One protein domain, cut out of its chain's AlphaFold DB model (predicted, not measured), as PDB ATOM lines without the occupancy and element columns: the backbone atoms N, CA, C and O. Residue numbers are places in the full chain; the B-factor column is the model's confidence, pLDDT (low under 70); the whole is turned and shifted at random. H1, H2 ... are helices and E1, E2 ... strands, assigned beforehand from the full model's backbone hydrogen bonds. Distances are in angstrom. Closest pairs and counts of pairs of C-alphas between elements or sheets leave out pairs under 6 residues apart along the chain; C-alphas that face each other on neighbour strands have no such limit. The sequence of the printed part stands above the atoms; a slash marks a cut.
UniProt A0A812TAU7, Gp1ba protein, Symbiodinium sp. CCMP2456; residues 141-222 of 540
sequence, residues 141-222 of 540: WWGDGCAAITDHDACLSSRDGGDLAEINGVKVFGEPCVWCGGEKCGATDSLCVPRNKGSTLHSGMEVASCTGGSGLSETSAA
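AT A GLANCE: This is residues 141 to 222 of the 540 residues of the protein "Gp1ba protein" of Symbiodinium sp. CCMP2456 (UniProt A0A812TAU7). This domain has little regular structure: long loops lie around a small core, the hairpin E2 and E3 with the short helix H1 and strand E1 near it. The printed part has 82 residues, 14 of them in named elements, in the order H1, E1, E2, E3; the sheet E2 - E3 is antiparallel and the class mixed. It is compact, with a radius of gyration of the C-alphas of 12.2 A and spans of 37 by 28 by 20 A.

IN THESE COORDINATES: E2 is residues 177 to 179, 6.7 A from first to last C-alpha. E3, residues 192 to 194, 7.2 A, ends at C-alpha 194 (-14.350, 40.177, 30.402). H1, residues 152 to 156, 6.4 A, begins at C-alpha 152 (-5.871, 29.573, 28.755). E1 is residues 158 to 160, 6.8 A.

HOW THE PARTS SIT: In the hairpin E2 and E3, N 178 and O 193 are within hydrogen-bond range, 2.7 A; the directions differ by 146 degrees. The closest C-alphas of H1 and E2, Cys 155 and Cys 177, are 5.7 A apart. E1 pairs with no named strand. In H1 every O i to N i+4 pair is within hydrogen-bond range.

THE WHOLE: The printed part has no cut. The links E1 to E2 and E2 to E3 are long. Residues 198 to 199 and 212 to 222 have pLDDT under 70.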
ATOM      1  N   TRP A 141      -2.615  43.817  31.309       94.06
ATOM      2  CA  TRP A 141      -3.497  44.482  30.363       94.06
ATOM      3  C   TRP A 141      -3.391  43.815  28.993       94.06
ATOM      4  O   TRP A 141      -2.298  43.722  28.425       94.06
ATOM      5  N   TRP A 142      -4.535  43.402  28.450       95.38
ATOM      6  CA  TRP A 142      -4.636  42.867  27.097       95.38
ATOM      7  C   TRP A 142      -5.383  43.836  26.186       95.38
ATOM      8  O   TRP A 142      -6.613  43.917  26.230       95.38
ATOM      9  N   GLY A 143      -4.651  44.577  25.357       94.19
ATOM     10  CA  GLY A 143      -5.227  45.707  24.629       94.19
ATOM     11  C   GLY A 143      -6.136  45.348  23.454       94.19
ATOM     12  O   GLY A 143      -6.890  46.192  22.994       94.19
ATOM     13  N   ASP A 144      -6.145  44.092  23.001       93.56
ATOM     14  CA  ASP A 144      -7.179  43.606  22.066       93.56
ATOM     15  C   ASP A 144      -8.473  43.174  22.788       93.56
ATOM     16  O   ASP A 144      -9.405  42.656  22.168       93.56
ATOM     17  N   GLY A 145      -8.519  43.347  24.112       95.19
ATOM     18  CA  GLY A 145      -9.579  42.868  24.989       95.19
ATOM     19  C   GLY A 145      -9.530  41.358  25.236       95.19
ATOM     20  O   GLY A 145      -8.958  40.582  24.467       95.19
ATOM     21  N   CYS A 146     -10.183  40.899  26.305       96.50
ATOM     22  CA  CYS A 146     -10.182  39.482  26.689       96.50
ATOM     23  C   CYS A 146     -10.712  38.572  25.565       96.50
ATOM     24  O   CYS A 146     -10.273  37.438  25.424       96.50
ATOM     25  N   ALA A 147     -11.630  39.085  24.737       95.38
ATOM     26  CA  ALA A 147     -12.257  38.360  23.629       95.38
ATOM     27  C   ALA A 147     -11.276  37.864  22.552       95.38
ATOM     28  O   ALA A 147     -11.606  36.915  21.835       95.38
ATOM     29  N   ALA A 148     -10.105  38.498  22.436       94.31
ATOM     30  CA  ALA A 148      -9.052  38.122  21.499       94.31
ATOM     31  C   ALA A 148      -8.133  37.011  22.034       94.31
ATOM     32  O   ALA A 148      -7.336  36.455  21.279       94.31
ATOM     33  N   ILE A 149      -8.230  36.677  23.323       93.81
ATOM     34  CA  ILE A 149      -7.379  35.676  23.954       93.81
ATOM     35  C   ILE A 149      -7.952  34.280  23.691       93.81
ATOM     36  O   ILE A 149      -9.068  33.951  24.095       93.81
ATOM     37  N   THR A 150      -7.167  33.436  23.024       94.19
ATOM     38  CA  THR A 150      -7.502  32.022  22.780       94.19
ATOM     39  C   THR A 150      -6.688  31.058  23.637       94.19
ATOM     40  O   THR A 150      -6.904  29.853  23.564       94.19
ATOM     41  N   ASP A 151      -5.726  31.575  24.398       93.62
ATOM     42  CA  ASP A 151      -4.859  30.802  25.280       93.62
ATOM     43  C   ASP A 151      -5.355  30.872  26.729       93.62
ATOM     44  O   ASP A 151      -5.748  31.934  27.219       93.62
ATOM     45  N   HIS A 152      -5.351  29.724  27.401       94.06
ATOM     46  CA  HIS A 152      -5.871  29.573  28.755       94.06
ATOM     47  C   HIS A 152      -5.111  30.427  29.775       94.06
ATOM     48  O   HIS A 152      -5.708  31.223  30.503       94.06
ATOM     49  N   ASP A 153      -3.789  30.283  29.806       92.06
ATOM     50  CA  ASP A 153      -2.944  30.892  30.829       92.06
ATOM     51  C   ASP A 153      -2.827  32.403  30.598       92.06
ATOM     52  O   ASP A 153      -2.871  33.194  31.546       92.06
ATOM     53  N   ALA A 154      -2.786  32.831  29.333       91.94
ATOM     54  CA  ALA A 154      -2.913  34.237  28.970       91.94
ATOM     55  C   ALA A 154      -4.248  34.820  29.457       91.94
ATOM     56  O   ALA A 154      -4.262  35.919  30.007       91.94
ATOM     57  N   CYS A 155      -5.362  34.090  29.325       95.62
ATOM     58  CA  CYS A 155      -6.663  34.562  29.799       95.62
ATOM     59  C   CYS A 155      -6.663  34.728  31.324       95.62
ATOM     60  O   CYS A 155      -7.021  35.790  31.827       95.62
ATOM     61  N   LEU A 156      -6.196  33.725  32.075       94.81
ATOM     62  CA  LEU A 156      -6.210  33.755  33.544       94.81
ATOM     63  C   LEU A 156      -5.175  34.691  34.180       94.81
ATOM     64  O   LEU A 156      -5.275  34.990  35.371       94.81
ATOM     65  N   SER A 157      -4.215  35.181  33.400       93.06
ATOM     66  CA  SER A 157      -3.242  36.189  33.827       93.06
ATOM     67  C   SER A 157      -3.572  37.601  33.343       93.06
ATOM     68  O   SER A 157      -2.791  38.513  33.609       93.06
ATOM     69  N   SER A 158      -4.711  37.810  32.669       94.44
ATOM     70  CA  SER A 158      -5.041  39.087  32.024       94.44
ATOM     71  C   SER A 158      -6.307  39.763  32.559       94.44
ATOM     72  O   SER A 158      -7.206  39.153  33.143       94.44
ATOM     73  N   ARG A 159      -6.378  41.069  32.312       95.81
ATOM     74  CA  ARG A 159      -7.548  41.939  32.414       95.81
ATOM     75  C   ARG A 159      -7.771  42.651  31.084       95.81
ATOM     76  O   ARG A 159      -6.841  42.836  30.296       95.81
ATOM     77  N   ASP A 160      -9.010  43.051  30.836       96.00
ATOM     78  CA  ASP A 160      -9.387  43.681  29.575       96.00
ATOM     79  C   ASP A 160      -8.749  45.070  29.437       96.00
ATOM     80  O   ASP A 160      -8.985  45.937  30.275       96.00
ATOM     81  N   GLY A 161      -7.942  45.283  28.398       94.31
ATOM     82  CA  GLY A 161      -7.342  46.575  28.060       94.31
ATOM     83  C   GLY A 161      -7.848  47.152  26.743       94.31
ATOM     84  O   GLY A 161      -7.165  48.004  26.176       94.31
ATOM     85  N   GLY A 162      -8.986  46.669  26.230       93.69
ATOM     86  CA  GLY A 162      -9.543  47.105  24.951       93.69
ATOM     87  C   GLY A 162      -9.771  48.617  24.876       93.69
ATOM     88  O   GLY A 162      -9.855  49.305  25.887       93.69
ATOM     89  N   ASP A 163      -9.923  49.152  23.671       90.38
ATOM     90  CA  ASP A 163     -10.280  50.563  23.459       90.38
ATOM     91  C   ASP A 163     -11.741  50.879  23.852       90.38
ATOM     92  O   ASP A 163     -12.127  52.032  24.043       90.38
ATOM     93  N   LEU A 164     -12.574  49.857  24.049       89.44
ATOM     94  CA  LEU A 164     -13.949  50.011  24.513       89.44
ATOM     95  C   LEU A 164     -14.035  49.919  26.040       89.44
ATOM     96  O   LEU A 164     -13.857  48.853  26.626       89.44
ATOM     97  N   ALA A 165     -14.412  51.015  26.706       87.62
ATOM     98  CA  ALA A 165     -14.666  50.963  28.148       87.62
ATOM     99  C   ALA A 165     -15.909  50.136  28.501       87.62
ATOM    100  O   ALA A 165     -15.945  49.484  29.550       87.62
ATOM    101  N   GLU A 166     -16.925  50.188  27.637       90.12
ATOM    102  CA  GLU A 166     -18.219  49.546  27.832       90.12
ATOM    103  C   GLU A 166     -18.696  48.856  26.553       90.12
ATOM    104  O   GLU A 166     -18.506  49.348  25.443       90.12
ATOM    105  N   ILE A 167     -19.377  47.723  26.714       86.94
ATOM    106  CA  ILE A 167     -20.041  46.995  25.634       86.94
ATOM    107  C   ILE A 167     -21.503  46.829  26.040       86.94
ATOM    108  O   ILE A 167     -21.800  46.199  27.052       86.94
ATOM    109  N   ASN A 168     -22.425  47.390  25.253       89.38
ATOM    110  CA  ASN A 168     -23.867  47.374  25.538       89.38
ATOM    111  C   ASN A 168     -24.229  47.953  26.926       89.38
ATOM    112  O   ASN A 168     -25.088  47.412  27.619       89.38
ATOM    113  N   GLY A 169     -23.553  49.032  27.343       88.31
ATOM    114  CA  GLY A 169     -23.754  49.677  28.651       88.31
ATOM    115  C   GLY A 169     -23.183  48.894  29.838       88.31
ATOM    116  O   GLY A 169     -23.455  49.227  30.989       88.31
ATOM    117  N   VAL A 170     -22.415  47.834  29.573       89.31
ATOM    118  CA  VAL A 170     -21.703  47.069  30.593       89.31
ATOM    119  C   VAL A 170     -20.231  47.422  30.531       89.31
ATOM    120  O   VAL A 170     -19.585  47.233  29.504       89.31
ATOM    121  N   LYS A 171     -19.688  47.889  31.650       90.62
ATOM    122  CA  LYS A 171     -18.266  48.178  31.806       90.62
ATOM    123  C   LYS A 171     -17.427  46.909  31.694       90.62
ATOM    124  O   LYS A 171     -17.636  45.968  32.458       90.62
ATOM    125  N   VAL A 172     -16.486  46.906  30.755       92.38
ATOM    126  CA  VAL A 172     -15.594  45.769  30.478       92.38
ATOM    127  C   VAL A 172     -14.126  46.094  30.716       92.38
ATOM    128  O   VAL A 172     -13.389  45.214  31.138       92.38
ATOM    129  N   PHE A 173     -13.703  47.339  30.510       92.31
ATOM    130  CA  PHE A 173     -12.298  47.708  30.654       92.31
ATOM    131  C   PHE A 173     -11.811  47.575  32.098       92.31
ATOM    132  O   PHE A 173     -12.436  48.088  33.034       92.31
ATOM    133  N   GLY A 174     -10.652  46.945  32.260       92.88
ATOM    134  CA  GLY A 174     -10.014  46.653  33.540       92.88
ATOM    135  C   GLY A 174     -10.630  45.470  34.283       92.88
ATOM    136  O   GLY A 174     -10.104  45.083  35.331       92.88
ATOM    137  N   GLU A 175     -11.713  44.883  33.764       95.06
ATOM    138  CA  GLU A 175     -12.292  43.668  34.327       95.06
ATOM    139  C   GLU A 175     -11.336  42.488  34.134       95.06
ATOM    140  O   GLU A 175     -10.720  42.362  33.070       95.06
ATOM    141  N   PRO A 176     -11.222  41.592  35.130       96.00
ATOM    142  CA  PRO A 176     -10.463  40.368  34.956       96.00
ATOM    143  C   PRO A 176     -11.079  39.545  33.825       96.00
ATOM    144  O   PRO A 176     -12.306  39.475  33.671       96.00
ATOM    145  N   CYS A 177     -10.224  38.905  33.041       97.06
ATOM    146  CA  CYS A 177     -10.675  37.998  32.009       97.06
ATOM    147  C   CYS A 177     -11.236  36.699  32.619       97.06
ATOM    148  O   CYS A 177     -10.882  36.294  33.726       97.06
ATOM    149  N   VAL A 178     -12.152  36.054  31.904       96.75
ATOM    150  CA  VAL A 178     -12.811  34.804  32.287       96.75
ATOM    151  C   VAL A 178     -12.625  33.799  31.172       96.75
ATOM    152  O   VAL A 178     -13.069  34.036  30.049       96.75
ATOM    153  N   TRP A 179     -12.007  32.675  31.501       96.81
ATOM    154  CA  TRP A 179     -11.862  31.539  30.613       96.81
ATOM    155  C   TRP A 179     -13.111  30.659  30.651       96.81
ATOM    156  O   TRP A 179     -13.580  30.285  31.727       96.81
ATOM    157  N   CYS A 180     -13.632  30.288  29.482       96.31
ATOM    158  CA  CYS A 180     -14.852  29.488  29.344       96.31
ATOM    159  C   CYS A 180     -14.577  27.992  29.131       96.31
ATOM    160  O   CYS A 180     -15.289  27.324  28.387       96.31
ATOM    161  N   GLY A 181     -13.526  27.456  29.758       94.00
ATOM    162  CA  GLY A 181     -13.211  26.023  29.724       94.00
ATOM    163  C   GLY A 181     -12.742  25.501  28.359       94.00
ATOM    164  O   GLY A 181     -12.837  24.308  28.097       94.00
ATOM    165  N   GLY A 182     -12.259  26.379  27.474       93.56
ATOM    166  CA  GLY A 182     -11.901  26.039  26.090       93.56
ATOM    167  C   GLY A 182     -13.105  25.952  25.152       93.56
ATOM    168  O   GLY A 182     -12.943  25.642  23.972       93.56
ATOM    169  N   GLU A 183     -14.300  26.261  25.655       94.06
ATOM    170  CA  GLU A 183     -15.523  26.394  24.877       94.06
ATOM    171  C   GLU A 183     -15.856  27.868  24.619       94.06
ATOM    172  O   GLU A 183     -15.279  28.791  25.197       94.06
ATOM    173  N   LYS A 184     -16.815  28.094  23.721       94.25
ATOM    174  CA  LYS A 184     -17.303  29.429  23.379       94.25
ATOM    175  C   LYS A 184     -17.979  30.088  24.581       94.25
ATOM    176  O   LYS A 184     -18.906  29.534  25.174       94.25
ATOM    177  N   CYS A 185     -17.576  31.313  24.894       92.94
ATOM    178  CA  CYS A 185     -18.207  32.148  25.902       92.94
ATOM    179  C   CYS A 185     -19.567  32.658  25.398       92.94
ATOM    180  O   CYS A 185     -19.686  33.729  24.790       92.94
ATOM    181  N   GLY A 186     -20.615  31.875  25.649       88.31
ATOM    182  CA  GLY A 186     -21.990  32.215  25.291       88.31
ATOM    183  C   GLY A 186     -22.209  32.257  23.776       88.31
ATOM    184  O   GLY A 186     -21.945  31.286  23.074       88.31
ATOM    185  N   ALA A 187     -22.726  33.379  23.268       86.19
ATOM    186  CA  ALA A 187     -23.028  33.554  21.843       86.19
ATOM    187  C   ALA A 187     -21.819  33.992  20.995       86.19
ATOM    188  O   ALA A 187     -21.944  34.125  19.780       86.19
ATOM    189  N   THR A 188     -20.672  34.269  21.623       87.19
ATOM    190  CA  THR A 188     -19.457  34.700  20.921       87.19
ATOM    191  C   THR A 188     -18.524  33.523  20.683       87.19
ATOM    192  O   THR A 188     -18.465  32.615  21.502       87.19
ATOM    193  N   ASP A 189     -17.751  33.562  19.599       92.94
ATOM    194  CA  ASP A 189     -16.727  32.547  19.312       92.94
ATOM    195  C   ASP A 189     -15.474  32.673  20.205       92.94
ATOM    196  O   ASP A 189     -14.535  31.893  20.068       92.94
ATOM    197  N   SER A 190     -15.453  33.646  21.121       94.31
ATOM    198  CA  SER A 190     -14.354  33.882  22.055       94.31
ATOM    199  C   SER A 190     -14.302  32.808  23.138       94.31
ATOM    200  O   SER A 190     -15.331  32.449  23.702       94.31
ATOM    201  N   LEU A 191     -13.097  32.337  23.466       95.94
ATOM    202  CA  LEU A 191     -12.848  31.381  24.560       95.94
ATOM    203  C   LEU A 191     -12.583  32.075  25.905       95.94
ATOM    204  O   LEU A 191     -12.618  31.450  26.965       95.94
ATOM    205  N   CYS A 192     -12.327  33.380  25.840       96.75
ATOM    206  CA  CYS A 192     -12.039  34.250  26.961       96.75
ATOM    207  C   CYS A 192     -12.898  35.518  26.839       96.75
ATOM    208  O   CYS A 192     -13.061  36.050  25.743       96.75
ATOM    209  N   VAL A 193     -13.491  36.011  27.928       96.12
ATOM    210  CA  VAL A 193     -14.314  37.239  27.926       96.12
ATOM    211  C   VAL A 193     -14.094  38.066  29.190       96.12
ATOM    212  O   VAL A 193     -13.702  37.513  30.211       96.12
ATOM    213  N   PRO A 194     -14.379  39.377  29.180       95.94
ATOM    214  CA  PRO A 194     -14.350  40.177  30.402       95.94
ATOM    215  C   PRO A 194     -15.405  39.678  31.392       95.94
ATOM    216  O   PRO A 194     -16.526  39.355  30.984       95.94
ATOM    217  N   ARG A 195     -15.090  39.668  32.691       95.12
ATOM    218  CA  ARG A 195     -15.983  39.149  33.741       95.12
ATOM    219  C   ARG A 195     -17.403  39.695  33.683       95.12
ATOM    220  O   ARG A 195     -18.346  38.914  33.760       95.12
ATOM    221  N   ASN A 196     -17.565  41.002  33.501       91.69
ATOM    222  CA  ASN A 196     -18.894  41.615  33.449       91.69
ATOM    223  C   ASN A 196     -19.672  41.303  32.161       91.69
ATOM    224  O   ASN A 196     -20.891  41.445  32.139       91.69
ATOM    225  N   LYS A 197     -18.997  40.876  31.086       86.19
ATOM    226  CA  LYS A 197     -19.638  40.457  29.829       86.19
ATOM    227  C   LYS A 197     -20.082  38.992  29.877       86.19
ATOM    228  O   LYS A 197     -20.975  38.597  29.127       86.19
ATOM    229  N   GLY A 198     -19.448  38.188  30.730       69.31
ATOM    230  CA  GLY A 198     -19.829  36.803  30.955       69.31
ATOM    231  C   GLY A 198     -21.275  36.703  31.438       69.31
ATOM    232  O   GLY A 198     -21.711  37.437  32.323       69.31
ATOM    233  N   SER A 199     -22.029  35.764  30.865       65.06
ATOM    234  CA  SER A 199     -23.262  35.272  31.487       65.06
ATOM    235  C   SER A 199     -22.956  34.784  32.912       65.06
ATOM    236  O   SER A 199     -21.791  34.553  33.233       65.06
ATOM    237  N   THR A 200     -23.976  34.599  33.760       81.19
ATOM    238  CA  THR A 200     -23.843  33.974  35.094       81.19
ATOM    239  C   THR A 200     -22.757  32.899  35.085       81.19
ATOM    240  O   THR A 200     -22.873  31.966  34.300       81.19
ATOM    241  N   LEU A 201     -21.690  33.056  35.879       85.88
ATOM    242  CA  LEU A 201     -20.546  32.136  35.851       85.88
ATOM    243  C   LEU A 201     -21.040  30.696  36.058       85.88
ATOM    244  O   LEU A 201     -21.628  30.383  37.095       85.88
ATOM    245  N   HIS A 202     -20.835  29.838  35.058       87.25
ATOM    246  CA  HIS A 202     -21.234  28.432  35.108       87.25
ATOM    247  C   HIS A 202     -20.074  27.571  35.626       87.25
ATOM    248  O   HIS A 202     -18.921  28.004  35.662       87.25
ATOM    249  N   SER A 203     -20.370  26.331  36.023       90.12
ATOM    250  CA  SER A 203     -19.333  25.364  36.397       90.12
ATOM    251  C   SER A 203     -18.348  25.164  35.244       90.12
ATOM    252  O   SER A 203     -18.780  24.849  34.137       90.12
ATOM    253  N   GLY A 204     -17.050  25.316  35.515       90.44
ATOM    254  CA  GLY A 204     -15.984  25.198  34.512       90.44
ATOM    255  C   GLY A 204     -15.472  26.530  33.958       90.44
ATOM    256  O   GLY A 204     -14.525  26.520  33.182       90.44
ATOM    257  N   MET A 205     -16.056  27.666  34.359       94.81
ATOM    258  CA  MET A 205     -15.474  28.983  34.083       94.81
ATOM    259  C   MET A 205     -14.440  29.355  35.147       94.81
ATOM    260  O   MET A 205     -14.690  29.201  36.345       94.81
ATOM    261  N   GLU A 206     -13.311  29.901  34.708       95.25
ATOM    262  CA  GLU A 206     -12.210  30.331  35.571       95.25
ATOM    263  C   GLU A 206     -11.983  31.831  35.394       95.25
ATOM    264  O   GLU A 206     -11.909  32.333  34.277       95.25
ATOM    265  N   VAL A 207     -11.923  32.569  36.502       95.12
ATOM    266  CA  VAL A 207     -11.760  34.028  36.491       95.12
ATOM    267  C   VAL A 207     -10.312  34.354  36.826       95.12
ATOM    268  O   VAL A 207      -9.805  33.899  37.856       95.12
ATOM    269  N   ALA A 208      -9.675  35.182  36.002       94.56
ATOM    270  CA  ALA A 208      -8.358  35.730  36.275       94.56
ATOM    271  C   ALA A 208      -8.345  36.404  37.654       94.56
ATOM    272  O   ALA A 208      -9.238  37.182  38.007       94.56
ATOM    273  N   SER A 209      -7.351  36.079  38.477       93.56
ATOM    274  CA  SER A 209      -7.266  36.618  39.831       93.56
ATOM    275  C   SER A 209      -5.831  36.677  40.330       93.56
ATOM    276  O   SER A 209      -4.991  35.866  39.952       93.56
ATOM    277  N   CYS A 210      -5.574  37.579  41.274       89.19
ATOM    278  CA  CYS A 210      -4.267  37.712  41.918       89.19
ATOM    279  C   CYS A 210      -3.949  36.617  42.950       89.19
ATOM    280  O   CYS A 210      -2.958  36.716  43.670       89.19
ATOM    281  N   THR A 211      -4.788  35.585  43.088       79.75
ATOM    282  CA  THR A 211      -4.736  34.672  44.246       79.75
ATOM    283  C   THR A 211      -3.609  33.629  44.195       79.75
ATOM    284  O   THR A 211      -3.415  32.899  45.164       79.75
ATOM    285  N   GLY A 212      -2.804  33.602  43.127       62.22
ATOM    286  CA  GLY A 212      -1.681  32.668  42.951       62.22
ATOM    287  C   GLY A 212      -0.312  33.119  43.483       62.22
ATOM    288  O   GLY A 212       0.607  32.304  43.531       62.22
ATOM    289  N   GLY A 213      -0.137  34.380  43.895       50.03
ATOM    290  CA  GLY A 213       1.173  34.920  44.279       50.03
ATOM    291  C   GLY A 213       1.165  35.529  45.673       50.03
ATOM    292  O   GLY A 213       0.637  36.617  45.879       50.03
ATOM    293  N   SER A 214       1.791  34.859  46.637       42.09
ATOM    294  CA  SER A 214       2.078  35.415  47.962       42.09
ATOM    295  C   SER A 214       3.072  36.582  47.833       42.09
ATOM    296  O   SER A 214       4.271  36.403  48.004       42.09
ATOM    297  N   GLY A 215       2.590  37.779  47.494       44.16
ATOM    298  CA  GLY A 215       3.392  39.006  47.508       44.16
ATOM    299  C   GLY A 215       4.152  39.344  46.223       44.16
ATOM    300  O   GLY A 215       5.158  40.046  46.311       44.16
ATOM    301  N   LEU A 216       3.686  38.909  45.045       46.00
ATOM    302  CA  LEU A 216       4.150  39.533  43.803       46.00
ATOM    303  C   LEU A 216       3.654  40.983  43.801       46.00
ATOM    304  O   LEU A 216       2.459  41.248  43.680       46.00
ATOM    305  N   SER A 217       4.585  41.913  44.020       52.88
ATOM    306  CA  SER A 217       4.391  43.333  43.733       52.88
ATOM    307  C   SER A 217       3.811  43.463  42.322       52.88
ATOM    308  O   SER A 217       4.218  42.700  41.444       52.88
ATOM    309  N   GLU A 218       2.891  44.408  42.100       54.78
ATOM    310  CA  GLU A 218       2.244  44.690  40.801       54.78
ATOM    311  C   GLU A 218       3.234  44.739  39.617       54.78
ATOM    312  O   GLU A 218       2.877  44.423  38.491       54.78
ATOM    313  N   THR A 219       4.514  45.010  39.882       52.06
ATOM    314  CA  THR A 219       5.613  45.021  38.903       52.06
ATOM    315  C   THR A 219       6.122  43.646  38.437       52.06
ATOM    316  O   THR A 219       6.890  43.580  37.483       52.06
ATOM    317  N   SER A 220       5.751  42.538  39.086       47.56
ATOM    318  CA  SER A 220       6.411  41.227  38.904       47.56
ATOM    319  C   SER A 220       5.558  40.133  38.253       47.56
ATOM    320  O   SER A 220       6.078  39.061  37.957       47.56
ATOM    321  N   ALA A 221       4.275  40.399  37.993       50.72
ATOM    322  CA  ALA A 221       3.374  39.475  37.294       50.72
ATOM    323  C   ALA A 221       3.221  39.785  35.791       50.72
ATOM    324  O   ALA A 221       2.488  39.080  35.095       50.72
ATOM    325  N   ALA A 222       3.935  40.803  35.293       57.56
ATOM    326  CA  ALA A 222       4.016  41.104  33.875       57.56
ATOM    327  C   ALA A 222       4.626  39.907  33.137       57.56
ATOM    328  O   ALA A 222       5.844  39.715  33.163       57.56
TER     329      ALA A 222